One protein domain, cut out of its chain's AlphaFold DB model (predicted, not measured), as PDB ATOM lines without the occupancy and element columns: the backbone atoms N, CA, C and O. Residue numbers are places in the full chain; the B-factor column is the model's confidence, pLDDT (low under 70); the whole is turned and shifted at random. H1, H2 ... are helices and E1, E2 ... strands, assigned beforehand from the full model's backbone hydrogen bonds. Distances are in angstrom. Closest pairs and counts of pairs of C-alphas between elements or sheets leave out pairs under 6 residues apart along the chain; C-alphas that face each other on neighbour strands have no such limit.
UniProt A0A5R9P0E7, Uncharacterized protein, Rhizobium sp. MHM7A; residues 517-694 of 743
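What this domain is: This is residues 517 to 694 of the 743 residues of an uncharacterized protein of Rhizobium sp. MHM7A (UniProt A0A5R9P0E7). A strongly twisted sheet of four strands, curled like part of a barrel, is covered on one face by the long helix H2 and by H3, and H5 packs on both helices away from the sheet. H4 packs on the last parts of H2 and H3, H1 lies over E2, and a small hairpin, E3 and E4, is set off from the rest. There are 178 printed residues, with five named helices and six named strands in the order E1 H1 H2 E2 E3 E4 E5 E6 H3 H4 H5, of mixed class; the larger sheet, E1 E2 E6 E5, is mixed too. The whole is compact, with a radius of gyration of the C-alphas of 16.4 A, and rounded, spanning 46 by 40 by 35 A.

How they stand to each other: Start at edge strand E1, residues 517 to 521; its parallel neighbour is E2, residues 578 to 586, with N 520 and O 584 2.8 A apart, within hydrogen-bond range. Between them come H1, residues 526 to 535, and H2, residues 548 to 571: a strand-helix-strand unit, parallel neighbour strands with helices between, whose crossover is left-handed. E6, residues 616 to 621, is parallel to E2, with N 581 and O 617 2.9 A apart, and forms an antiparallel hairpin with edge strand E5, residues 605 to 609, with N 608 and O 618 3.0 A apart. E3, residues 590 to 593, and E4, residues 598 to 601, form another hairpin, with N 592 and O 599 2.9 A apart. H2, the hub, is over E2 and E6 at a height over the sheet of 9.1 A; H3, residues 637 to 652, is on the same face over E6 and E5, at 9.3 A. H1, H2 and H3 with this sheet make two layers, helices on one face of a sheet. H2 touches H3 at a steep tilt of 51 degrees, the same way; their closest C-alphas, of Leu 561 and Ala 647, are 5.0 A apart. H4, residues 661 to 672, makes a helical hairpin with H3, touching its residues 645 to 652 alone; the closest C-alphas, of Thr 652 and Asn 667, are 5.7 A apart. H5, residues 676 to 693, touches H2 at a steep tilt of 38 degrees, opposite ways; the closest C-alphas, of Met 552 and Val 687, are 5.3 A apart. Every O i to N i+4 pair is within hydrogen-bond range in H2, H3, H4 and H5, and 5 of 6 in H1.

Where its parts are: Find C-alpha 517, where E1 begins, at (493.904, 507.982, 333.388). H2 runs 34.6 A from C-alpha 548 at (486.301, 517.179, 343.479); E2 covers 24.5 A and bends by 53 degrees at residue 583. H3 covers 22.6 A, and H5 covers 26.3 A, ending at C-alpha 693 at (493.780, 521.380, 346.172).

The domain as a whole: The two C-alphas farthest apart, of Ser 543 and Asp 596, are 51.3 A apart. The printed part has no cut; the long links are H1 to H2 and E6 to H3. No printed residue is under 70 in pLDDT.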
ATOM      1  N   VAL A 517     495.143 508.622 332.925       90.38
ATOM      2  CA  VAL A 517     493.904 507.982 333.388       90.38
ATOM      3  C   VAL A 517     493.262 507.216 332.243       90.38
ATOM      4  O   VAL A 517     493.005 507.757 331.164       90.38
ATOM      5  N   ARG A 518     492.952 505.945 332.487       92.25
ATOM      6  CA  ARG A 518     492.241 505.084 331.543       92.25
ATOM      7  C   ARG A 518     490.759 505.012 331.890       92.25
ATOM      8  O   ARG A 518     490.406 504.763 333.031       92.25
ATOM      9  N   ILE A 519     489.883 505.181 330.907       91.81
ATOM     10  CA  ILE A 519     488.439 504.987 331.069       91.81
ATOM     11  C   ILE A 519     488.002 503.882 330.114       91.81
ATOM     12  O   ILE A 519     488.125 504.039 328.903       91.81
ATOM     13  N   SER A 520     487.503 502.775 330.651       90.12
ATOM     14  CA  SER A 520     486.922 501.662 329.903       90.12
ATOM     15  C   SER A 520     485.403 501.662 330.077       90.12
ATOM     16  O   SER A 520     484.896 501.898 331.172       90.12
ATOM     17  N   ILE A 521     484.657 501.422 329.010       86.81
ATOM     18  CA  ILE A 521     483.196 501.374 329.010       86.81
ATOM     19  C   ILE A 521     482.811 500.001 328.464       86.81
ATOM     20  O   ILE A 521     482.985 499.744 327.275       86.81
ATOM     21  N   LEU A 522     482.354 499.112 329.353       82.44
ATOM     22  CA  LEU A 522     481.896 497.766 328.997       82.44
ATOM     23  C   LEU A 522     480.390 497.730 328.763       82.44
ATOM     24  O   LEU A 522     479.940 497.159 327.779       82.44
ATOM     25  N   SER A 523     479.622 498.333 329.672       80.44
ATOM     26  CA  SER A 523     478.168 498.423 329.560       80.44
ATOM     27  C   SER A 523     477.645 499.636 330.331       80.44
ATOM     28  O   SER A 523     478.173 500.017 331.381       80.44
ATOM     29  N   THR A 524     476.617 500.302 329.794       79.94
ATOM     30  CA  THR A 524     476.066 501.539 330.380       79.94
ATOM     31  C   THR A 524     474.546 501.616 330.312       79.94
ATOM     32  O   THR A 524     473.901 501.011 329.460       79.94
ATOM     33  N   ASN A 525     473.973 502.438 331.189       77.44
ATOM     34  CA  ASN A 525     472.598 502.918 331.140       77.44
ATOM     35  C   ASN A 525     472.606 504.461 331.106       77.44
ATOM     36  O   ASN A 525     473.667 505.089 331.157       77.44
ATOM     37  N   ASP A 526     471.443 505.100 331.007       72.75
ATOM     38  CA  ASP A 526     471.379 506.563 330.865       72.75
ATOM     39  C   ASP A 526     471.971 507.313 332.071       72.75
ATOM     40  O   ASP A 526     472.606 508.359 331.909       72.75
ATOM     41  N   LYS A 527     471.866 506.740 333.275       77.75
ATOM     42  CA  LYS A 527     472.425 507.318 334.502       77.75
ATOM     43  C   LYS A 527     473.952 507.174 334.564       77.75
ATOM     44  O   LYS A 527     474.659 508.128 334.914       77.75
ATOM     45  N   THR A 528     474.499 506.021 334.171       81.75
ATOM     46  CA  THR A 528     475.954 505.808 334.149       81.75
ATOM     47  C   THR A 528     476.634 506.590 333.023       81.75
ATOM     48  O   THR A 528     477.715 507.132 333.245       81.75
ATOM     49  N   LYS A 529     475.971 506.818 331.879       77.75
ATOM     50  CA  LYS A 529     476.476 507.715 330.815       77.75
ATOM     51  C   LYS A 529     476.711 509.148 331.289       77.75
ATOM     52  O   LYS A 529     477.746 509.737 330.979       77.75
ATOM     53  N   ALA A 530     475.779 509.712 332.058       74.50
ATOM     54  CA  ALA A 530     475.958 511.041 332.646       74.50
ATOM     55  C   ALA A 530     477.148 511.074 333.624       74.50
ATOM     56  O   ALA A 530     477.874 512.065 333.705       74.50
ATOM     57  N   SER A 531     477.382 509.962 334.323       83.00
ATOM     58  CA  SER A 531     478.481 509.809 335.282       83.00
ATOM     59  C   SER A 531     479.852 509.791 334.617       83.00
ATOM     60  O   SER A 531     480.771 510.414 335.141       83.00
ATOM     61  N   ILE A 532     479.976 509.169 333.438       84.81
ATOM     62  CA  ILE A 532     481.221 509.166 332.649       84.81
ATOM     63  C   ILE A 532     481.706 510.597 332.413       84.81
ATOM     64  O   ILE A 532     482.871 510.896 332.651       84.81
ATOM     65  N   ARG A 533     480.799 511.501 332.011       79.56
ATOM     66  CA  ARG A 533     481.134 512.917 331.795       79.56
ATOM     67  C   ARG A 533     481.577 513.594 333.093       79.56
ATOM     68  O   ARG A 533     482.614 514.242 333.101       79.56
ATOM     69  N   ARG A 534     480.843 513.412 334.197       80.31
ATOM     70  CA  ARG A 534     481.186 514.018 335.504       80.31
ATOM     71  C   ARG A 534     482.536 513.552 336.055       80.31
ATOM     72  O   ARG A 534     483.238 514.322 336.702       80.31
ATOM     73  N   ASN A 535     482.882 512.293 335.814       88.25
ATOM     74  CA  ASN A 535     484.088 511.663 336.347       88.25
ATOM     75  C   ASN A 535     485.296 511.789 335.405       88.25
ATOM     76  O   ASN A 535     486.382 511.330 335.757       88.25
ATOM     77  N   HIS A 536     485.116 512.382 334.222       87.62
ATOM     78  CA  HIS A 536     486.191 512.599 333.262       87.62
ATOM     79  C   HIS A 536     487.180 513.646 333.798       87.62
ATOM     80  O   HIS A 536     486.729 514.745 334.131       87.62
ATOM     81  N   PRO A 537     488.495 513.356 333.859       87.06
ATOM     82  CA  PRO A 537     489.476 514.294 334.406       87.06
ATOM     83  C   PRO A 537     489.500 515.671 333.731       87.06
ATOM     84  O   PRO A 537     489.614 516.670 334.430       87.06
ATOM     85  N   ASP A 538     489.280 515.754 332.415       82.81
ATOM     86  CA  ASP A 538     489.200 517.047 331.698       82.81
ATOM     87  C   ASP A 538     488.058 517.966 332.170       82.81
ATOM     88  O   ASP A 538     488.080 519.164 331.913       82.81
ATOM     89  N   ASN A 539     487.055 517.420 332.864       82.12
ATOM     90  CA  ASN A 539     485.948 518.195 333.426       82.12
ATOM     91  C   ASN A 539     486.193 518.584 334.894       82.12
ATOM     92  O   ASN A 539     485.276 519.060 335.569       82.12
ATOM     93  N   TRP A 540     487.388 518.323 335.428       86.75
ATOM     94  CA  TRP A 540     487.750 518.682 336.792       86.75
ATOM     95  C   TRP A 540     488.363 520.070 336.824       86.75
ATOM     96  O   TRP A 540     489.269 520.392 336.063       86.75
ATOM     97  N   ASP A 541     487.898 520.880 337.764       83.31
ATOM     98  CA  ASP A 541     488.366 522.243 337.926       83.31
ATOM     99  C   ASP A 541     488.473 522.570 339.417       83.31
ATOM    100  O   ASP A 541     487.496 522.603 340.174       83.31
ATOM    101  N   THR A 542     489.715 522.788 339.849       83.31
ATOM    102  CA  THR A 542     490.069 523.075 341.242       83.31
ATOM    103  C   THR A 542     489.581 524.441 341.710       83.31
ATOM    104  O   THR A 542     489.431 524.650 342.918       83.31
ATOM    105  N   SER A 543     489.299 525.359 340.780       79.94
ATOM    106  CA  SER A 543     488.798 526.698 341.076       79.94
ATOM    107  C   SER A 543     487.291 526.708 341.341       79.94
ATOM    108  O   SER A 543     486.849 527.362 342.286       79.94
ATOM    109  N   THR A 544     486.515 525.940 340.570       83.25
ATOM    110  CA  THR A 544     485.049 525.852 340.699       83.25
ATOM    111  C   THR A 544     484.584 524.743 341.639       83.25
ATOM    112  O   THR A 544     483.431 524.741 342.065       83.25
ATOM    113  N   GLY A 545     485.453 523.786 341.984       84.19
ATOM    114  CA  GLY A 545     485.063 522.605 342.760       84.19
ATOM    115  C   GLY A 545     484.544 521.448 341.901       84.19
ATOM    116  O   GLY A 545     484.255 520.372 342.440       84.19
ATOM    117  N   ALA A 546     484.427 521.638 340.583       84.56
ATOM    118  CA  ALA A 546     483.965 520.605 339.665       84.56
ATOM    119  C   ALA A 546     484.926 519.406 339.681       84.56
ATOM    120  O   ALA A 546     486.147 519.554 339.665       84.56
ATOM    121  N   GLY A 547     484.379 518.191 339.762       87.44
ATOM    122  CA  GLY A 547     485.192 516.971 339.770       87.44
ATOM    123  C   GLY A 547     485.892 516.642 341.092       87.44
ATOM    124  O   GLY A 547     486.597 515.637 341.157       87.44
ATOM    125  N   LYS A 548     485.666 517.412 342.169       91.31
ATOM    126  CA  LYS A 548     486.301 517.179 343.479       91.31
ATOM    127  C   LYS A 548     486.141 515.743 343.988       91.31
ATOM    128  O   LYS A 548     487.123 515.106 344.352       91.31
ATOM    129  N   VAL A 549     484.909 515.230 344.014       92.44
ATOM    130  CA  VAL A 549     484.622 513.884 344.541       92.44
ATOM    131  C   VAL A 549     485.251 512.782 343.668       92.44
ATOM    132  O   VAL A 549     485.968 511.952 344.226       92.44
ATOM    133  N   PRO A 550     485.086 512.777 342.328       93.38
ATOM    134  CA  PRO A 550     485.778 511.821 341.457       93.38
ATOM    135  C   PRO A 550     487.307 511.866 341.564       93.38
ATOM    136  O   PRO A 550     487.941 510.815 341.591       93.38
ATOM    137  N   HIS A 551     487.909 513.053 341.692       92.69
ATOM    138  CA  HIS A 551     489.359 513.190 341.855       92.69
ATOM    139  C   HIS A 551     489.842 512.619 343.197       92.69
ATOM    140  O   HIS A 551     490.837 511.890 343.260       92.69
ATOM    141  N   MET A 552     489.105 512.882 344.282       93.94
ATOM    142  CA  MET A 552     489.373 512.276 345.587       93.94
ATOM    143  C   MET A 552     489.238 510.746 345.539       93.94
ATOM    144  O   MET A 552     490.074 510.049 346.112       93.94
ATOM    145  N   LEU A 553     488.241 510.214 344.824       96.38
ATOM    146  CA  LEU A 553     488.071 508.768 344.654       96.38
ATOM    147  C   LEU A 553     489.208 508.153 343.832       96.38
ATOM    148  O   LEU A 553     489.731 507.109 344.219       96.38
ATOM    149  N   LEU A 554     489.645 508.806 342.750       95.12
ATOM    150  CA  LEU A 554     490.782 508.330 341.959       95.12
ATOM    151  C   LEU A 554     492.060 508.326 342.802       95.12
ATOM    152  O   LEU A 554     492.836 507.380 342.745       95.12
ATOM    153  N   THR A 555     492.248 509.347 343.641       93.88
ATOM    154  CA  THR A 555     493.370 509.401 344.590       93.88
ATOM    155  C   THR A 555     493.315 508.230 345.571       93.88
ATOM    156  O   THR A 555     494.334 507.579 345.814       93.88
ATOM    157  N   ALA A 556     492.135 507.942 346.132       96.31
ATOM    158  CA  ALA A 556     491.949 506.820 347.044       96.31
ATOM    159  C   ALA A 556     492.279 505.484 346.365       96.31
ATOM    160  O   ALA A 556     493.025 504.682 346.926       96.31
ATOM    161  N   TRP A 557     491.797 505.292 345.134       97.31
ATOM    162  CA  TRP A 557     492.087 504.113 344.321       97.31
ATOM    163  C   TRP A 557     493.580 503.969 344.014       97.31
ATOM    164  O   TRP A 557     494.164 502.923 344.283       97.31
ATOM    165  N   ASN A 558     494.238 505.035 343.553       95.25
ATOM    166  CA  ASN A 558     495.673 505.025 343.258       95.25
ATOM    167  C   ASN A 558     496.514 504.724 344.499       95.25
ATOM    168  O   ASN A 558     497.523 504.024 344.413       95.25
ATOM    169  N   THR A 559     496.094 505.232 345.658       94.94
ATOM    170  CA  THR A 559     496.767 504.964 346.932       94.94
ATOM    171  C   THR A 559     496.597 503.500 347.337       94.94
ATOM    172  O   THR A 559     497.576 502.867 347.720       94.94
ATOM    173  N   ALA A 560     495.391 502.937 347.199       97.31
ATOM    174  CA  ALA A 560     495.135 501.521 347.458       97.31
ATOM    175  C   ALA A 560     495.955 500.609 346.527       97.31
ATOM    176  O   ALA A 560     496.597 499.673 346.997       97.31
ATOM    177  N   LEU A 561     496.011 500.923 345.227       96.81
ATOM    178  CA  LEU A 561     496.856 500.212 344.262       96.81
ATOM    179  C   LEU A 561     498.341 500.312 344.616       96.81
ATOM    180  O   LEU A 561     499.035 499.303 344.601       96.81
ATOM    181  N   SER A 562     498.818 501.499 344.998       93.62
ATOM    182  CA  SER A 562     500.217 501.700 345.398       93.62
ATOM    183  C   SER A 562     500.577 500.862 346.626       93.62
ATOM    184  O   SER A 562     501.616 500.209 346.623       93.62
ATOM    185  N   ILE A 563     499.699 500.807 347.638       94.75
ATOM    186  CA  ILE A 563     499.873 499.946 348.819       94.75
ATOM    187  C   ILE A 563     499.927 498.470 348.405       94.75
ATOM    188  O   ILE A 563     500.823 497.747 348.832       94.75
ATOM    189  N   ALA A 564     498.996 498.015 347.564       96.31
ATOM    190  CA  ALA A 564     498.969 496.625 347.112       96.31
ATOM    191  C   ALA A 564     500.221 496.260 346.294       96.31
ATOM    192  O   ALA A 564     500.781 495.188 346.497       96.31
ATOM    193  N   ILE A 565     500.699 497.149 345.416       94.12
ATOM    194  CA  ILE A 565     501.920 496.943 344.620       94.12
ATOM    195  C   ILE A 565     503.169 496.953 345.508       94.12
ATOM    196  O   ILE A 565     504.046 496.112 345.325       94.12
ATOM    197  N   GLU A 566     503.245 497.847 346.500       91.31
ATOM    198  CA  GLU A 566     504.305 497.821 347.520       91.31
ATOM    199  C   GLU A 566     504.367 496.441 348.183       91.31
ATOM    200  O   GLU A 566     505.428 495.819 348.210       91.31
ATOM    201  N   LYS A 567     503.222 495.914 348.635       91.56
ATOM    202  CA  LYS A 567     503.144 494.590 349.269       91.56
ATOM    203  C   LYS A 567     503.400 493.436 348.310       91.56
ATOM    204  O   LYS A 567     504.031 492.459 348.703       91.56
ATOM    205  N   LEU A 568     503.025 493.567 347.040       91.81
ATOM    206  CA  LEU A 568     503.404 492.609 346.005       91.81
ATOM    207  C   LEU A 568     504.930 492.501 345.879       91.81
ATOM    208  O   LEU A 568     505.443 491.388 345.824       91.81
ATOM    209  N   PHE A 569     505.668 493.615 345.890       85.75
ATOM    210  CA  PHE A 569     507.135 493.580 345.875       85.75
ATOM    211  C   PHE A 569     507.742 493.025 347.173       85.75
ATOM    212  O   PHE A 569     508.812 492.419 347.134       85.75
ATOM    213  N   GLU A 570     507.079 493.193 348.321       81.56
ATOM    214  CA  GLU A 570     507.511 492.559 349.576       81.56
ATOM    215  C   GLU A 570     507.376 491.031 349.513       81.56
ATOM    216  O   GLU A 570     508.293 490.315 349.923       81.56
ATOM    217  N   VAL A 571     506.265 490.554 348.950       84.50
ATOM    218  CA  VAL A 571     505.917 489.134 348.796       84.50
ATOM    219  C   VAL A 571     506.651 488.471 347.617       84.50
ATOM    220  O   VAL A 571     506.886 487.260 347.643       84.50
ATOM    221  N   ARG A 572     507.029 489.242 346.585       82.75
ATOM    222  CA  ARG A 572     507.785 488.805 345.393       82.75
ATOM    223  C   ARG A 572     508.962 489.754 345.078       82.75
ATOM    224  O   ARG A 572     508.910 490.494 344.094       82.75
ATOM    225  N   PRO A 573     510.060 489.720 345.855       71.00
ATOM    226  CA  PRO A 573     511.227 490.597 345.673       71.00
ATOM    227  C   PRO A 573     511.945 490.531 344.313       71.00
ATOM    228  O   PRO A 573     512.728 491.425 344.001       71.00
ATOM    229  N   HIS A 574     511.725 489.478 343.515       70.50
ATOM    230  CA  HIS A 574     512.301 489.328 342.164       70.50
ATOM    231  C   HIS A 574     511.407 489.842 341.040       70.50
ATOM    232  O   HIS A 574     511.752 489.700 339.862       70.50
ATOM    233  N   LEU A 575     510.235 490.371 341.382       78.75
ATOM    234  CA  LEU A 575     509.312 490.888 340.391       78.75
ATOM    235  C   LEU A 575     510.002 491.979 339.563       78.75
ATOM    236  O   LEU A 575     510.631 492.888 340.103       78.75
ATOM    237  N   GLN A 576     509.888 491.874 338.240       77.69
ATOM    238  CA  GLN A 576     510.372 492.908 337.327       77.69
ATOM    239  C   GLN A 576     509.606 494.224 337.551       77.69
ATOM    240  O   GLN A 576     508.500 494.195 338.095       77.69
ATOM    241  N   PRO A 577     510.157 495.379 337.132       83.25
ATOM    242  CA  PRO A 577     509.432 496.642 337.177       83.25
ATOM    243  C   PRO A 577     508.020 496.503 336.593       83.25
ATOM    244  O   PRO A 577     507.833 495.999 335.485       83.25
ATOM    245  N   VAL A 578     507.023 496.947 337.350       88.50
ATOM    246  CA  VAL A 578     505.620 496.913 336.951       88.50
ATOM    247  C   VAL A 578     505.258 498.279 336.395       88.50
ATOM    248  O   VAL A 578     505.209 499.268 337.130       88.50
ATOM    249  N   LYS A 579     504.950 498.329 335.101       91.31
ATOM    250  CA  LYS A 579     504.313 499.492 334.486       91.31
ATOM    251  C   LYS A 579     502.810 499.391 334.670       91.31
ATOM    252  O   LYS A 579     502.204 498.396 334.279       91.31
ATOM    253  N   TRP A 580     502.196 500.407 335.254       93.25
ATOM    254  CA  TRP A 580     500.764 500.397 335.496       93.25
ATOM    255  C   TRP A 580     500.129 501.774 335.360       93.25
ATOM    256  O   TRP A 580     500.769 502.821 335.427       93.25
ATOM    257  N   ARG A 581     498.821 501.768 335.151       92.31
ATOM    258  CA  ARG A 581     497.975 502.956 335.170       92.31
ATOM    259  C   ARG A 581     496.626 502.599 335.750       92.31
ATOM    260  O   ARG A 581     496.230 501.434 335.765       92.31
ATOM    261  N   SER A 582     495.904 503.612 336.181       94.69
ATOM    262  CA  SER A 582     494.607 503.446 336.810       94.69
ATOM    263  C   SER A 582     493.531 504.251 336.095       94.69
ATOM    264  O   SER A 582     493.787 505.000 335.149       94.69
ATOM    265  N   GLY A 583     492.297 504.078 336.548       95.06
ATOM    266  CA  GLY A 583     491.184 504.907 336.131       95.06
ATOM    267  C   GLY A 583     489.861 504.199 336.322       95.06
ATOM    268  O   GLY A 583     489.658 503.522 337.330       95.06
ATOM    269  N   TRP A 584     488.958 504.377 335.366       95.81
ATOM    270  CA  TRP A 584     487.560 504.003 335.490       95.81
ATOM    271  C   TRP A 584     487.178 502.846 334.581       95.81
ATOM    272  O   TRP A 584     487.601 502.790 333.429       95.81
ATOM    273  N   ILE A 585     486.304 501.977 335.071       94.00
ATOM    274  CA  ILE A 585     485.561 501.033 334.248       94.00
ATOM    275  C   ILE A 585     484.064 501.187 334.484       94.00
ATOM    276  O   ILE A 585     483.608 501.159 335.615       94.00
ATOM    277  N   TYR A 586     483.280 501.354 333.427       91.75
ATOM    278  CA  TYR A 586     481.826 501.439 333.535       91.75
ATOM    279  C   TYR A 586     481.204 500.122 333.087       91.75
ATOM    280  O   TYR A 586     481.298 499.751 331.918       91.75
ATOM    281  N   SER A 587     480.587 499.425 334.039       89.50
ATOM    282  CA  SER A 587     479.833 498.190 333.827       89.50
ATOM    283  C   SER A 587     478.554 498.241 334.654       89.50
ATOM    284  O   SER A 587     478.590 498.458 335.870       89.50
ATOM    285  N   VAL A 588     477.415 498.076 333.982       85.56
ATOM    286  CA  VAL A 588     476.119 497.884 334.640       85.56
ATOM    287  C   VAL A 588     475.891 496.391 334.900       85.56
ATOM    288  O   VAL A 588     476.423 495.574 334.153       85.56
ATOM    289  N   PRO A 589     475.123 496.012 335.938       84.50
ATOM    290  CA  PRO A 589     474.847 494.611 336.216       84.50
ATOM    291  C   PRO A 589     474.083 493.916 335.105       84.50
ATOM    292  O   PRO A 589     473.035 494.387 334.664       84.50
ATOM    293  N   GLU A 590     474.597 492.757 334.724       82.25
ATOM    294  CA  GLU A 590     474.020 491.849 333.745       82.25
ATOM    295  C   GLU A 590     473.732 490.506 334.418       82.25
ATOM    296  O   GLU A 590     474.369 490.133 335.399       82.25
ATOM    297  N   LEU A 591     472.700 489.798 333.962       83.75
ATOM    298  CA  LEU A 591     472.339 488.510 334.547       83.75
ATOM    299  C   LEU A 591     473.327 487.437 334.084       83.75
ATOM    300  O   LEU A 591     473.357 487.088 332.907       83.75
ATOM    301  N   GLU A 592     474.076 486.877 335.028       82.56
ATOM    302  CA  GLU A 592     475.105 485.872 334.777       82.56
ATOM    303  C   GLU A 592     474.843 484.613 335.608       82.56
ATOM    304  O   GLU A 592     474.362 484.672 336.743       82.56
ATOM    305  N   TRP A 593     475.146 483.444 335.038       80.62
ATOM    306  CA  TRP A 593     475.082 482.179 335.766       80.62
ATOM    307  C   TRP A 593     476.268 482.061 336.729       80.62
ATOM    308  O   TRP A 593     477.414 481.993 336.292       80.62
ATOM    309  N   GLN A 594     476.000 481.979 338.031       81.38
ATOM    310  CA  GLN A 594     477.021 481.881 339.079       81.38
ATOM    311  C   GLN A 594     477.127 480.460 339.648       81.38
ATOM    312  O   GLN A 594     477.070 480.256 340.853       81.38
ATOM    313  N   GLY A 595     477.253 479.452 338.783       79.38
ATOM    314  CA  GLY A 595     477.449 478.048 339.178       79.38
ATOM    315  C   GLY A 595     476.196 477.336 339.710       79.38
ATOM    316  O   GLY A 595     476.026 476.152 339.430       79.38
ATOM    317  N   ASP A 596     475.303 478.042 340.404       89.19
ATOM    318  CA  ASP A 596     474.075 477.508 341.013       89.19
ATOM    319  C   ASP A 596     472.788 478.237 340.572       89.19
ATOM    320  O   ASP A 596     471.736 477.610 340.453       89.19
ATOM    321  N   ALA A 597     472.852 479.549 340.333       84.00
ATOM    322  CA  ALA A 597     471.721 480.367 339.908       84.00
ATOM    323  C   ALA A 597     472.165 481.560 339.055       84.00
ATOM    324  O   ALA A 597     473.311 482.009 339.106       84.00
ATOM    325  N   VAL A 598     471.219 482.112 338.294       81.50
ATOM    326  CA  VAL A 598     471.415 483.371 337.570       81.50
ATOM    327  C   VAL A 598     471.279 484.537 338.547       81.50
ATOM    328  O   VAL A 598     470.240 484.685 339.193       81.50
ATOM    329  N   ARG A 599     472.309 485.379 338.650       85.19
ATOM    330  CA  ARG A 599     472.313 486.591 339.482       85.19
ATOM    331  C   ARG A 599     472.931 487.764 338.718       85.19
ATOM    332  O   ARG A 599     473.708 487.532 337.797       85.19
ATOM    333  N   PRO A 600     472.612 489.018 339.080       83.75
ATOM    334  CA  PRO A 600     473.312 490.169 338.527       83.75
ATOM    335  C   PRO A 600     474.808 490.117 338.872       83.75
ATOM    336  O   PRO A 600     475.170 490.094 340.049       83.75
ATOM    337  N   GLY A 601     475.656 490.094 337.849       79.44
ATOM    338  CA  GLY A 601     477.102 490.263 337.916       79.44
ATOM    339  C   GLY A 601     477.502 491.590 337.278       79.44
ATOM    340  O   GLY A 601     476.897 492.031 336.303       79.44
ATOM    341  N   ASN A 602     478.490 492.269 337.852       84.94
ATOM    342  CA  ASN A 602     479.125 493.426 337.233       84.94
ATOM    343  C   ASN A 602     480.609 493.485 337.579       84.94
ATOM    344  O   ASN A 602     481.048 493.009 338.629       84.94
ATOM    345  N   PHE A 603     481.371 494.156 336.721       85.62
ATOM    346  CA  PHE A 603     482.764 494.460 337.008       85.62
ATOM    347  C   PHE A 603     482.825 495.616 338.007       85.62
ATOM    348  O   PHE A 603     482.454 496.751 337.696       85.62
ATOM    349  N   LEU A 604     483.263 495.316 339.230       91.94
ATOM    350  CA  LEU A 604     483.488 496.314 340.285       91.94
ATOM    351  C   LEU A 604     484.881 496.943 340.185       91.94
ATOM    352  O   LEU A 604     485.071 498.103 340.535       91.94
ATOM    353  N   ALA A 605     485.842 496.171 339.701       95.50
ATOM    354  CA  ALA A 605     487.166 496.591 339.288       95.50
ATOM    355  C   ALA A 605     487.642 495.605 338.207       95.50
ATOM    356  O   ALA A 605     487.005 494.565 338.004       95.50
ATOM    357  N   VAL A 606     488.680 495.968 337.456       94.25
ATOM    358  CA  VAL A 606     489.289 495.055 336.488       94.25
ATOM    359  C   VAL A 606     490.772 495.336 336.306       94.25
ATOM    360  O   VAL A 606     491.205 496.490 336.207       94.25
ATOM    361  N   HIS A 607     491.530 494.260 336.170       94.69
ATOM    362  CA  HIS A 607     492.844 494.231 335.566       94.69
ATOM    363  C   HIS A 607     492.714 493.872 334.089       94.69
ATOM    364  O   HIS A 607     492.077 492.891 333.710       94.69
ATOM    365  N   GLN A 608     493.362 494.657 333.237       91.62
ATOM    366  CA  GLN A 608     493.564 494.299 331.839       91.62
ATOM    367  C   GLN A 608     494.952 494.746 331.377       91.62
ATOM    368  O   GLN A 608     495.528 495.699 331.902       91.62
ATOM    369  N   ARG A 609     495.511 494.066 330.376       87.62
ATOM    370  CA  ARG A 609     496.708 494.556 329.679       87.62
ATOM    371  C   ARG A 609     496.300 495.646 328.692       87.62
ATOM    372  O   ARG A 609     495.281 495.506 328.012       87.62
ATOM    373  N   SER A 610     497.086 496.717 328.597       84.06
ATOM    374  CA  SER A 610     496.868 497.722 327.555       84.06
ATOM    375  C   SER A 610     497.010 497.079 326.171       84.06
ATOM    376  O   SER A 610     497.867 496.224 325.945       84.06
ATOM    377  N   LYS A 611     496.154 497.504 325.237       75.06
ATOM    378  CA  LYS A 611     496.222 497.080 323.830       75.06
ATOM    379  C   LYS A 611     497.391 497.725 323.087       75.06
ATOM    380  O   LYS A 611     497.874 497.151 322.119       75.06
ATOM    381  N   ASP A 612     497.817 498.902 323.543       75.69
ATOM    382  CA  ASP A 612     498.855 499.704 322.890       75.69
ATOM    383  C   ASP A 612     500.261 499.380 323.427       75.69
ATOM    384  O   ASP A 612     501.257 499.623 322.755       75.69
ATOM    385  N   ASP A 613     500.342 498.841 324.649       81.38
ATOM    386  CA  ASP A 613     501.586 498.479 325.335       81.38
ATOM    387  C   ASP A 613     501.321 497.262 326.232       81.38
ATOM    388  O   ASP A 613     500.769 497.394 327.324       81.38
ATOM    389  N   HIS A 614     501.688 496.064 325.775       78.62
ATOM    390  CA  HIS A 614     501.403 494.824 326.504       78.62
ATOM    391  C   HIS A 614     502.088 494.741 327.880       78.62
ATOM    392  O   HIS A 614     501.614 493.997 328.744       78.62
ATOM    393  N   ASP A 615     503.135 495.530 328.132       84.75
ATOM    394  CA  ASP A 615     503.808 495.577 329.433       84.75
ATOM    395  C   ASP A 615     503.054 496.451 330.449       84.75
ATOM    396  O   ASP A 615     503.289 496.355 331.653       84.75
ATOM    397  N   MET A 616     502.106 497.272 329.988       91.31
ATOM    398  CA  MET A 616     501.310 498.168 330.819       91.31
ATOM    399  C   MET A 616     500.082 497.459 331.407       91.31
ATOM    400  O   MET A 616     499.186 497.003 330.687       91.31
ATOM    401  N   HIS A 617     499.999 497.441 332.735       93.88
ATOM    402  CA  HIS A 617     498.846 496.956 333.491       93.88
ATOM    403  C   HIS A 617     497.830 498.086 333.718       93.88
ATOM    404  O   HIS A 617     498.139 499.100 334.340       93.88
ATOM    405  N   GLU A 618     496.600 497.924 333.239       95.06
ATOM    406  CA  GLU A 618     495.499 498.855 333.494       95.06
ATOM    407  C   GLU A 618     494.648 498.317 334.651       95.06
ATOM    408  O   GLU A 618     494.060 497.243 334.545       95.06
ATOM    409  N   LEU A 619     494.618 499.056 335.762       96.81
ATOM    410  CA  LEU A 619     493.970 498.676 337.021       96.81
ATOM    411  C   LEU A 619     492.799 499.636 337.277       96.81
ATOM    412  O   LEU A 619     492.973 500.749 337.787       96.81
ATOM    413  N   LEU A 620     491.602 499.251 336.844       97.06
ATOM    414  CA  LEU A 620     490.448 500.146 336.735       97.06
ATOM    415  C   LEU A 620     489.421 499.862 337.828       97.06
ATOM    416  O   LEU A 620     489.145 498.710 338.140       97.06
ATOM    417  N   LEU A 621     488.811 500.917 338.366       97.75
ATOM    418  CA  LEU A 621     487.734 500.837 339.350       97.75
ATOM    419  C   LEU A 621     486.405 501.213 338.701       97.75
ATOM    420  O   LEU A 621     486.364 502.161 337.921       97.75
ATOM    421  N   ASN A 622     485.309 500.543 339.049       95.94
ATOM    422  CA  ASN A 622     483.981 501.036 338.707       95.94
ATOM    423  C   ASN A 622     483.531 502.086 339.724       95.94
ATOM    424  O   ASN A 622     483.217 501.727 340.856       95.94
ATOM    425  N   PRO A 623     483.523 503.389 339.380       95.50
ATOM    426  CA  PRO A 623     483.341 504.428 340.385       95.50
ATOM    427  C   PRO A 623     481.890 504.582 340.834       95.50
ATOM    428  O   PRO A 623     481.642 505.325 341.785       95.50
ATOM    429  N   VAL A 624     480.932 503.958 340.138       93.56
ATOM    430  CA  VAL A 624     479.505 504.216 340.324       93.56
ATOM    431  C   VAL A 624     478.669 502.957 340.504       93.56
ATOM    432  O   VAL A 624     479.025 501.873 340.050       93.56
ATOM    433  N   ASP A 625     477.537 503.117 341.178       90.50
ATOM    434  CA  ASP A 625     476.493 502.108 341.277       90.50
ATOM    435  C   ASP A 625     475.605 502.077 340.014       90.50
ATOM    436  O   ASP A 625     475.834 502.774 339.018       90.50
ATOM    437  N   THR A 626     474.553 501.258 340.053       84.56
ATOM    438  CA  THR A 626     473.581 501.112 338.957       84.56
ATOM    439  C   THR A 626     472.816 502.395 338.635       84.56
ATOM    440  O   THR A 626     472.314 502.543 337.517       84.56
ATOM    441  N   ASP A 627     472.751 503.326 339.585       86.19
ATOM    442  CA  ASP A 627     472.100 504.623 339.468       86.19
ATOM    443  C   ASP A 627     473.066 505.741 339.047       86.19
ATOM    444  O   ASP A 627     472.663 506.904 338.960       86.19
ATOM    445  N   GLY A 628     474.332 505.421 338.754       85.12
ATOM    446  CA  GLY A 628     475.341 506.414 338.387       85.12
ATOM    447  C   GLY A 628     475.792 507.297 339.559       85.12
ATOM    448  O   GLY A 628     476.368 508.371 339.345       85.12
ATOM    449  N   LYS A 629     475.518 506.890 340.802       90.75
ATOM    450  CA  LYS A 629     476.023 507.560 342.007       90.75
ATOM    451  C   LYS A 629     477.352 506.946 342.406       90.75
ATOM    452  O   LYS A 629     477.602 505.785 342.120       90.75
ATOM    453  N   ILE A 630     478.212 507.722 343.062       93.06
ATOM    454  CA  ILE A 630     479.518 507.231 343.518       93.06
ATOM    455  C   ILE A 630     479.326 506.040 344.467       93.06
ATOM    456  O   ILE A 630     478.635 506.164 345.474       93.06
ATOM    457  N   ALA A 631     479.950 504.908 344.138       93.12
ATOM    458  CA  ALA A 631     479.748 503.632 344.829       93.12
ATOM    459  C   ALA A 631     480.520 503.496 346.153       93.12
ATOM    460  O   ALA A 631     480.277 502.549 346.900       93.12
ATOM    461  N   TYR A 632     481.462 504.408 346.421       95.75
ATOM    462  CA  TYR A 632     482.383 504.330 347.554       95.75
ATOM    463  C   TYR A 632     482.381 505.630 348.355       95.75
ATOM    464  O   TYR A 632     482.746 506.696 347.851       95.75
ATOM    465  N   SER A 633     482.017 505.531 349.627       95.25
ATOM    466  CA  SER A 633     482.114 506.625 350.583       95.25
ATOM    467  C   SER A 633     483.547 506.781 351.093       95.25
ATOM    468  O   SER A 633     484.110 505.886 351.714       95.25
ATOM    469  N   LEU A 634     484.146 507.956 350.881       95.06
ATOM    470  CA  LEU A 634     485.518 508.245 351.329       95.06
ATOM    471  C   LEU A 634     485.624 508.585 352.827       95.06
ATOM    472  O   LEU A 634     486.728 508.755 353.347       95.06
ATOM    473  N   SER A 635     484.491 508.719 353.518       92.81
ATOM    474  CA  SER A 635     484.442 508.902 354.972       92.81
ATOM    475  C   SER A 635     484.283 507.587 355.735       92.81
ATOM    476  O   SER A 635     484.641 507.541 356.911       92.81
ATOM    477  N   ASP A 636     483.768 506.543 355.083       95.62
ATOM    478  CA  ASP A 636     483.475 505.247 355.693       95.62
ATOM    479  C   ASP A 636     484.677 504.292 355.620       95.62
ATOM    480  O   ASP A 636     485.206 504.012 354.546       95.62
ATOM    481  N   ASP A 637     485.096 503.765 356.771       96.19
ATOM    482  CA  ASP A 637     486.228 502.835 356.863       96.19
ATOM    483  C   ASP A 637     485.956 501.521 356.130       96.19
ATOM    484  O   ASP A 637     486.880 500.928 355.567       96.19
ATOM    485  N   HIS A 638     484.696 501.083 356.091       95.88
ATOM    486  CA  HIS A 638     484.328 499.855 355.403       95.88
ATOM    487  C   HIS A 638     484.473 500.002 353.881       95.88
ATOM    488  O   HIS A 638     485.096 499.151 353.245       95.88
ATOM    489  N   ASP A 639     483.992 501.095 353.286       95.94
ATOM    490  CA  ASP A 639     484.195 501.369 351.858       95.94
ATOM    491  C   ASP A 639     485.665 501.606 351.478       95.94
ATOM    492  O   ASP A 639     486.109 501.135 350.426       95.94
ATOM    493  N   LEU A 640     486.459 502.254 352.339       96.88
ATOM    494  CA  LEU A 640     487.906 502.374 352.123       96.88
ATOM    495  C   LEU A 640     488.604 501.007 352.147       96.88
ATOM    496  O   LEU A 640     489.483 500.742 351.324       96.88
ATOM    497  N   TRP A 641     488.189 500.111 353.044       96.81
ATOM    498  CA  TRP A 641     488.687 498.739 353.054       96.81
ATOM    499  C   TRP A 641     488.220 497.944 351.827       96.81
ATOM    500  O   TRP A 641     489.010 497.199 351.248       96.81
ATOM    501  N   ARG A 642     486.986 498.150 351.346       96.25
ATOM    502  CA  ARG A 642     486.508 497.551 350.084       96.25
ATOM    503  C   ARG A 642     487.370 497.968 348.892       96.25
ATOM    504  O   ARG A 642     487.672 497.112 348.061       96.25
ATOM    505  N   LEU A 643     487.789 499.235 348.811       97.00
ATOM    506  CA  LEU A 643     488.746 499.691 347.792       97.00
ATOM    507  C   LEU A 643     490.082 498.948 347.909       97.00
ATOM    508  O   LEU A 643     490.608 498.488 346.902       97.00
ATOM    509  N   MET A 644     490.600 498.777 349.128       97.81
ATOM    510  CA  MET A 644     491.849 498.048 349.367       97.81
ATOM    511  C   MET A 644     491.759 496.581 348.923       97.81
ATOM    512  O   MET A 644     492.622 496.112 348.188       97.81
ATOM    513  N   VAL A 645     490.685 495.874 349.286       97.31
ATOM    514  CA  VAL A 645     490.462 494.474 348.879       97.31
ATOM    515  C   VAL A 645     490.391 494.340 347.354       97.31
ATOM    516  O   VAL A 645     490.964 493.415 346.783       97.31
ATOM    517  N   ARG A 646     489.722 495.279 346.671       97.56
ATOM    518  CA  ARG A 646     489.680 495.310 345.200       97.56
ATOM    519  C   ARG A 646     491.055 495.603 344.603       97.56
ATOM    520  O   ARG A 646     491.445 494.944 343.652       97.56
ATOM    521  N   ALA A 647     491.824 496.518 345.186       97.94
ATOM    522  CA  ALA A 647     493.183 496.794 344.733       97.94
ATOM    523  C   ALA A 647     494.086 495.555 344.849       97.94
ATOM    524  O   ALA A 647     494.794 495.249 343.894       97.94
ATOM    525  N   VAL A 648     494.019 494.796 345.952       97.94
ATOM    526  CA  VAL A 648     494.754 493.521 346.074       97.94
ATOM    527  C   VAL A 648     494.297 492.514 345.019       97.94
ATOM    528  O   VAL A 648     495.139 491.870 344.394       97.94
ATOM    529  N   HIS A 649     492.986 492.409 344.774       97.06
ATOM    530  CA  HIS A 649     492.434 491.543 343.729       97.06
ATOM    531  C   HIS A 649     493.050 491.842 342.355       97.06
ATOM    532  O   HIS A 649     493.589 490.935 341.718       97.06
ATOM    533  N   GLU A 650     493.036 493.109 341.931       97.38
ATOM    534  CA  GLU A 650     493.559 493.499 340.617       97.38
ATOM    535  C   GLU A 650     495.090 493.420 340.535       97.38
ATOM    536  O   GLU A 650     495.644 493.034 339.509       97.38
ATOM    537  N   VAL A 651     495.802 493.733 341.622       96.81
ATOM    538  CA  VAL A 651     497.268 493.613 341.686       96.81
ATOM    539  C   VAL A 651     497.712 492.152 341.635       96.81
ATOM    540  O   VAL A 651     498.734 491.847 341.027       96.81
ATOM    541  N   THR A 652     496.930 491.223 342.184       96.50
ATOM    542  CA  THR A 652     497.216 489.782 342.075       96.50
ATOM    543  C   THR A 652     497.235 489.329 340.606       96.50
ATOM    544  O   THR A 652     498.083 488.520 340.211       96.50
ATOM    545  N   HIS A 653     496.381 489.921 339.761       95.06
ATOM    546  CA  HIS A 653     496.338 489.646 338.322       95.06
ATOM    547  C   HIS A 653     497.569 490.123 337.534       95.06
ATOM    548  O   HIS A 653     497.742 489.735 336.376       95.06
ATOM    549  N   ILE A 654     498.484 490.885 338.150       93.56
ATOM    550  CA  ILE A 654     499.786 491.207 337.545       93.56
ATOM    551  C   ILE A 654     500.583 489.929 337.247       93.56
ATOM    552  O   ILE A 654     501.224 489.848 336.198       93.56
ATOM    553  N   LEU A 655     500.519 488.942 338.146       89.81
ATOM    554  CA  LEU A 655     501.244 487.674 338.030       89.81
ATOM    555  C   LEU A 655     500.346 486.489 337.674       89.81
ATOM    556  O   LEU A 655     500.779 485.615 336.929       89.81
ATOM    557  N   ASN A 656     499.105 486.466 338.170       87.19
ATOM    558  CA  ASN A 656     498.209 485.320 338.026       87.19
ATOM    559  C   ASN A 656     496.899 485.723 337.344       87.19
ATOM    560  O   ASN A 656     496.014 486.306 337.963       87.19
ATOM    561  N   SER A 657     496.748 485.386 336.064       80.44
ATOM    562  CA  SER A 657     495.509 485.658 335.324       80.44
ATOM    563  C   SER A 657     494.310 484.795 335.771       80.44
ATOM    564  O   SER A 657     493.254 485.378 336.008       80.44
ATOM    565  N   PRO A 658     494.413 483.457 335.914       79.25
ATOM    566  CA  PRO A 658     493.272 482.636 336.327       79.25
ATOM    567  C   PRO A 658     493.033 482.703 337.843       79.25
ATOM    568  O   PRO A 658     493.986 482.638 338.613       79.25
ATOM    569  N   HIS A 659     491.769 482.738 338.283       86.25
ATOM    570  CA  HIS A 659     491.373 482.622 339.700       86.25
ATOM    571  C   HIS A 659     491.529 481.181 340.223       86.25
ATOM    572  O   HIS A 659     490.552 480.502 340.533       86.25
ATOM    573  N   ASN A 660     492.765 480.688 340.265       87.69
ATOM    574  CA  ASN A 660     493.129 479.361 340.758       87.69
ATOM    575  C   ASN A 660     493.722 479.417 342.187       87.69
ATOM    576  O   ASN A 660     493.668 480.439 342.878       87.69
ATOM    577  N   GLU A 661     494.282 478.301 342.654       88.44
ATOM    578  CA  GLU A 661     494.927 478.220 343.972       88.44
ATOM    579  C   GLU A 661     496.151 479.147 344.082       88.44
ATOM    580  O   GLU A 661     496.324 479.804 345.107       88.44
ATOM    581  N   ASP A 662     496.936 479.304 343.010       85.38
ATOM    582  CA  ASP A 662     498.083 480.224 342.978       85.38
ATOM    583  C   ASP A 662     497.654 481.689 343.106       85.38
ATOM    584  O   ASP A 662     498.290 482.472 343.817       85.38
ATOM    585  N   TYR A 663     496.560 482.066 342.435       92.31
ATOM    586  CA  TYR A 663     495.936 483.378 342.589       92.31
ATOM    587  C   TYR A 663     495.527 483.611 344.040       92.31
ATOM    588  O   TYR A 663     495.875 484.637 344.621       92.31
ATOM    589  N   THR A 664     494.829 482.643 344.634       92.12
ATOM    590  CA  THR A 664     494.319 482.750 346.005       92.12
ATOM    591  C   THR A 664     495.474 482.873 346.997       92.12
ATOM    592  O   THR A 664     495.473 483.771 347.830       92.12
ATOM    593  N   LYS A 665     496.518 482.052 346.839       92.19
ATOM    594  CA  LYS A 665     497.730 482.104 347.660       92.19
ATOM    595  C   LYS A 665     498.433 483.458 347.574       92.19
ATOM    596  O   LYS A 665     498.781 484.024 348.603       92.19
ATOM    597  N   LEU A 666     498.633 483.994 346.367       92.00
ATOM    598  CA  LEU A 666     499.262 485.306 346.200       92.00
ATOM    599  C   LEU A 666     498.392 486.436 346.779       92.00
ATOM    600  O   LEU A 666     498.924 487.334 347.425       92.00
ATOM    601  N   ASN A 667     497.073 486.387 346.571       95.69
ATOM    602  CA  ASN A 667     496.136 487.361 347.129       95.69
ATOM    603  C   ASN A 667     496.180 487.363 348.668       95.69
ATOM    604  O   ASN A 667     496.277 488.428 349.284       95.69
ATOM    605  N   ASP A 668     496.186 486.175 349.276       93.69
ATOM    606  CA  ASP A 668     496.308 485.987 350.721       93.69
ATOM    607  C   ASP A 668     497.652 486.499 351.247       93.69
ATOM    608  O   ASP A 668     497.677 487.219 352.246       93.69
ATOM    609  N   ASP A 669     498.760 486.163 350.578       91.44
ATOM    610  CA  ASP A 669     500.101 486.621 350.954       91.44
ATOM    611  C   ASP A 669     500.178 488.159 350.942       91.44
ATOM    612  O   ASP A 669     500.640 488.757 351.910       91.44
ATOM    613  N   ILE A 670     499.662 488.820 349.896       94.06
ATOM    614  CA  ILE A 670     499.620 490.292 349.819       94.06
ATOM    615  C   ILE A 670     498.723 490.864 350.921       94.06
ATOM    616  O   ILE A 670     499.101 491.822 351.593       94.06
ATOM    617  N   THR A 671     497.534 490.290 351.118       94.75
ATOM    618  CA  THR A 671     496.554 490.784 352.096       94.75
ATOM    619  C   THR A 671     497.079 490.687 353.527       94.75
ATOM    620  O   THR A 671     496.853 491.603 354.318       94.75
ATOM    621  N   ARG A 672     497.803 489.614 353.871       92.12
ATOM    622  CA  ARG A 672     498.387 489.405 355.210       92.12
ATOM    623  C   ARG A 672     499.382 490.491 355.607       92.12
ATOM    624  O   ARG A 672     499.455 490.831 356.784       92.12
ATOM    625  N   GLU A 673     500.091 491.058 354.637       89.38
ATOM    626  CA  GLU A 673     501.057 492.138 354.866       89.38
ATOM    627  C   GLU A 673     500.396 493.526 354.996       89.38
ATOM    628  O   GLU A 673     501.067 494.523 355.284       89.38
ATOM    629  N   ILE A 674     499.077 493.629 354.793       93.50
ATOM    630  CA  ILE A 674     498.333 494.888 354.875       93.50
ATOM    631  C   ILE A 674     497.616 494.997 356.218       93.50
ATOM    632  O   ILE A 674     496.627 494.320 356.490       93.50
ATOM    633  N   PHE A 675     498.047 495.960 357.032       92.94
ATOM    634  CA  PHE A 675     497.331 496.350 358.244       92.94
ATOM    635  C   PHE A 675     496.188 497.322 357.899       92.94
ATOM    636  O   PHE A 675     496.471 498.436 357.440       92.94
ATOM    637  N   PRO A 676     494.907 496.977 358.154       92.81
ATOM    638  CA  PRO A 676     493.772 497.799 357.724       92.81
ATOM    639  C   PRO A 676     493.820 499.246 358.223       92.81
ATOM    640  O   PRO A 676     493.560 500.178 357.466       92.81
ATOM    641  N   SER A 677     494.212 499.451 359.483       93.31
ATOM    642  CA  SER A 677     494.303 500.783 360.090       93.31
ATOM    643  C   SER A 677     495.367 501.668 359.436       93.31
ATOM    644  O   SER A 677     495.140 502.869 359.267       93.31
ATOM    645  N   ASP A 678     496.507 501.099 359.027       93.00
ATOM    646  CA  ASP A 678     497.545 501.834 358.299       93.00
ATOM    647  C   ASP A 678     497.089 502.172 356.878       93.00
ATOM    648  O   ASP A 678     497.175 503.331 356.469       93.00
ATOM    649  N   ALA A 679     496.529 501.196 356.157       94.44
ATOM    650  CA  ALA A 679     496.042 501.393 354.794       94.44
ATOM    651  C   ALA A 679     494.966 502.490 354.729       94.44
ATOM    652  O   ALA A 679     495.089 503.447 353.961       94.44
ATOM    653  N   ILE A 680     493.962 502.417 355.607       96.19
ATOM    654  CA  ILE A 680     492.894 503.420 355.720       96.19
ATOM    655  C   ILE A 680     493.469 504.800 356.057       96.19
ATOM    656  O   ILE A 680     493.094 505.802 355.440       96.19
ATOM    657  N   ARG A 681     494.410 504.880 357.007       95.75
ATOM    658  CA  ARG A 681     495.073 506.140 357.374       95.75
ATOM    659  C   ARG A 681     495.818 506.754 356.189       95.75
ATOM    660  O   ARG A 681     495.720 507.967 355.978       95.75
ATOM    661  N   ARG A 682     496.551 505.946 355.418       93.62
ATOM    662  CA  ARG A 682     497.285 506.392 354.223       93.62
ATOM    663  C   ARG A 682     496.328 506.912 353.151       93.62
ATOM    664  O   ARG A 682     496.510 508.034 352.682       93.62
ATOM    665  N   ILE A 683     495.260 506.167 352.855       95.38
ATOM    666  CA  ILE A 683     494.225 506.586 351.899       95.38
ATOM    667  C   ILE A 683     493.590 507.914 352.333       95.38
ATOM    668  O   ILE A 683     493.548 508.860 351.548       95.38
ATOM    669  N   ARG A 684     493.175 508.047 353.601       95.12
ATOM    670  CA  ARG A 684     492.607 509.300 354.135       95.12
ATOM    671  C   ARG A 684     493.567 510.477 354.030       95.12
ATOM    672  O   ARG A 684     493.144 511.588 353.721       95.12
ATOM    673  N   THR A 685     494.852 510.245 354.287       92.88
ATOM    674  CA  THR A 685     495.880 511.288 354.198       92.88
ATOM    675  C   THR A 685     496.015 511.798 352.763       92.88
ATOM    676  O   THR A 685     495.986 513.011 352.549       92.88
ATOM    677  N   ALA A 686     496.069 510.893 351.782       91.44
ATOM    678  CA  ALA A 686     496.121 511.248 350.366       91.44
ATOM    679  C   ALA A 686     494.842 511.974 349.911       91.44
ATOM    680  O   ALA A 686     494.907 513.053 349.328       91.44
ATOM    681  N   VAL A 687     493.667 511.453 350.278       92.88
ATOM    682  CA  VAL A 687     492.365 512.074 349.984       92.88
ATOM    683  C   VAL A 687     492.254 513.480 350.584       92.88
ATOM    684  O   VAL A 687     491.743 514.393 349.932       92.88
ATOM    685  N   LYS A 688     492.752 513.690 351.811       91.38
ATOM    686  CA  LYS A 688     492.779 515.010 352.459       91.38
ATOM    687  C   LYS A 688     493.691 515.984 351.711       91.38
ATOM    688  O   LYS A 688     493.313 517.144 351.560       91.38
ATOM    689  N   ALA A 689     494.846 515.520 351.230       88.19
ATOM    690  CA  ALA A 689     495.747 516.330 350.413       88.19
ATOM    691  C   ALA A 689     495.073 516.761 349.099       88.19
ATOM    692  O   ALA A 689     495.023 517.957 348.819       88.19
ATOM    693  N   THR A 690     494.451 515.829 348.365       89.25
ATOM    694  CA  THR A 690     493.705 516.140 347.130       89.25
ATOM    695  C   THR A 690     492.530 517.077 347.395       89.25
ATOM    696  O   THR A 690     492.328 518.039 346.662       89.25
ATOM    697  N   SER A 691     491.774 516.863 348.475       88.94
ATOM    698  CA  SER A 691     490.672 517.755 348.865       88.94
ATOM    699  C   SER A 691     491.145 519.189 349.127       88.94
ATOM    700  O   SER A 691     490.414 520.127 348.812       88.94
ATOM    701  N   GLY A 692     492.363 519.360 349.658       85.50
ATOM    702  CA  GLY A 692     492.993 520.661 349.893       85.50
ATOM    703  C   GLY A 692     493.410 521.414 348.623       85.50
ATOM    704  O   GLY A 692     493.592 522.626 348.693       85.50
ATOM    705  N   LEU A 693     493.518 520.737 347.469       83.50
ATOM    706  CA  LEU A 693     493.780 521.380 346.172       83.50
ATOM    707  C   LEU A 693     492.578 522.197 345.675       83.50
ATOM    708  O   LEU A 693     492.743 523.186 344.965       83.50
ATOM    709  N   TYR A 694     491.367 521.795 346.060       84.62
ATOM    710  CA  TYR A 694     490.137 522.509 345.746       84.62
ATOM    711  C   TYR A 694     489.953 523.615 346.789       84.62
ATOM    712  O   TYR A 694     489.755 523.315 347.971       84.62
TER     713      TYR A 694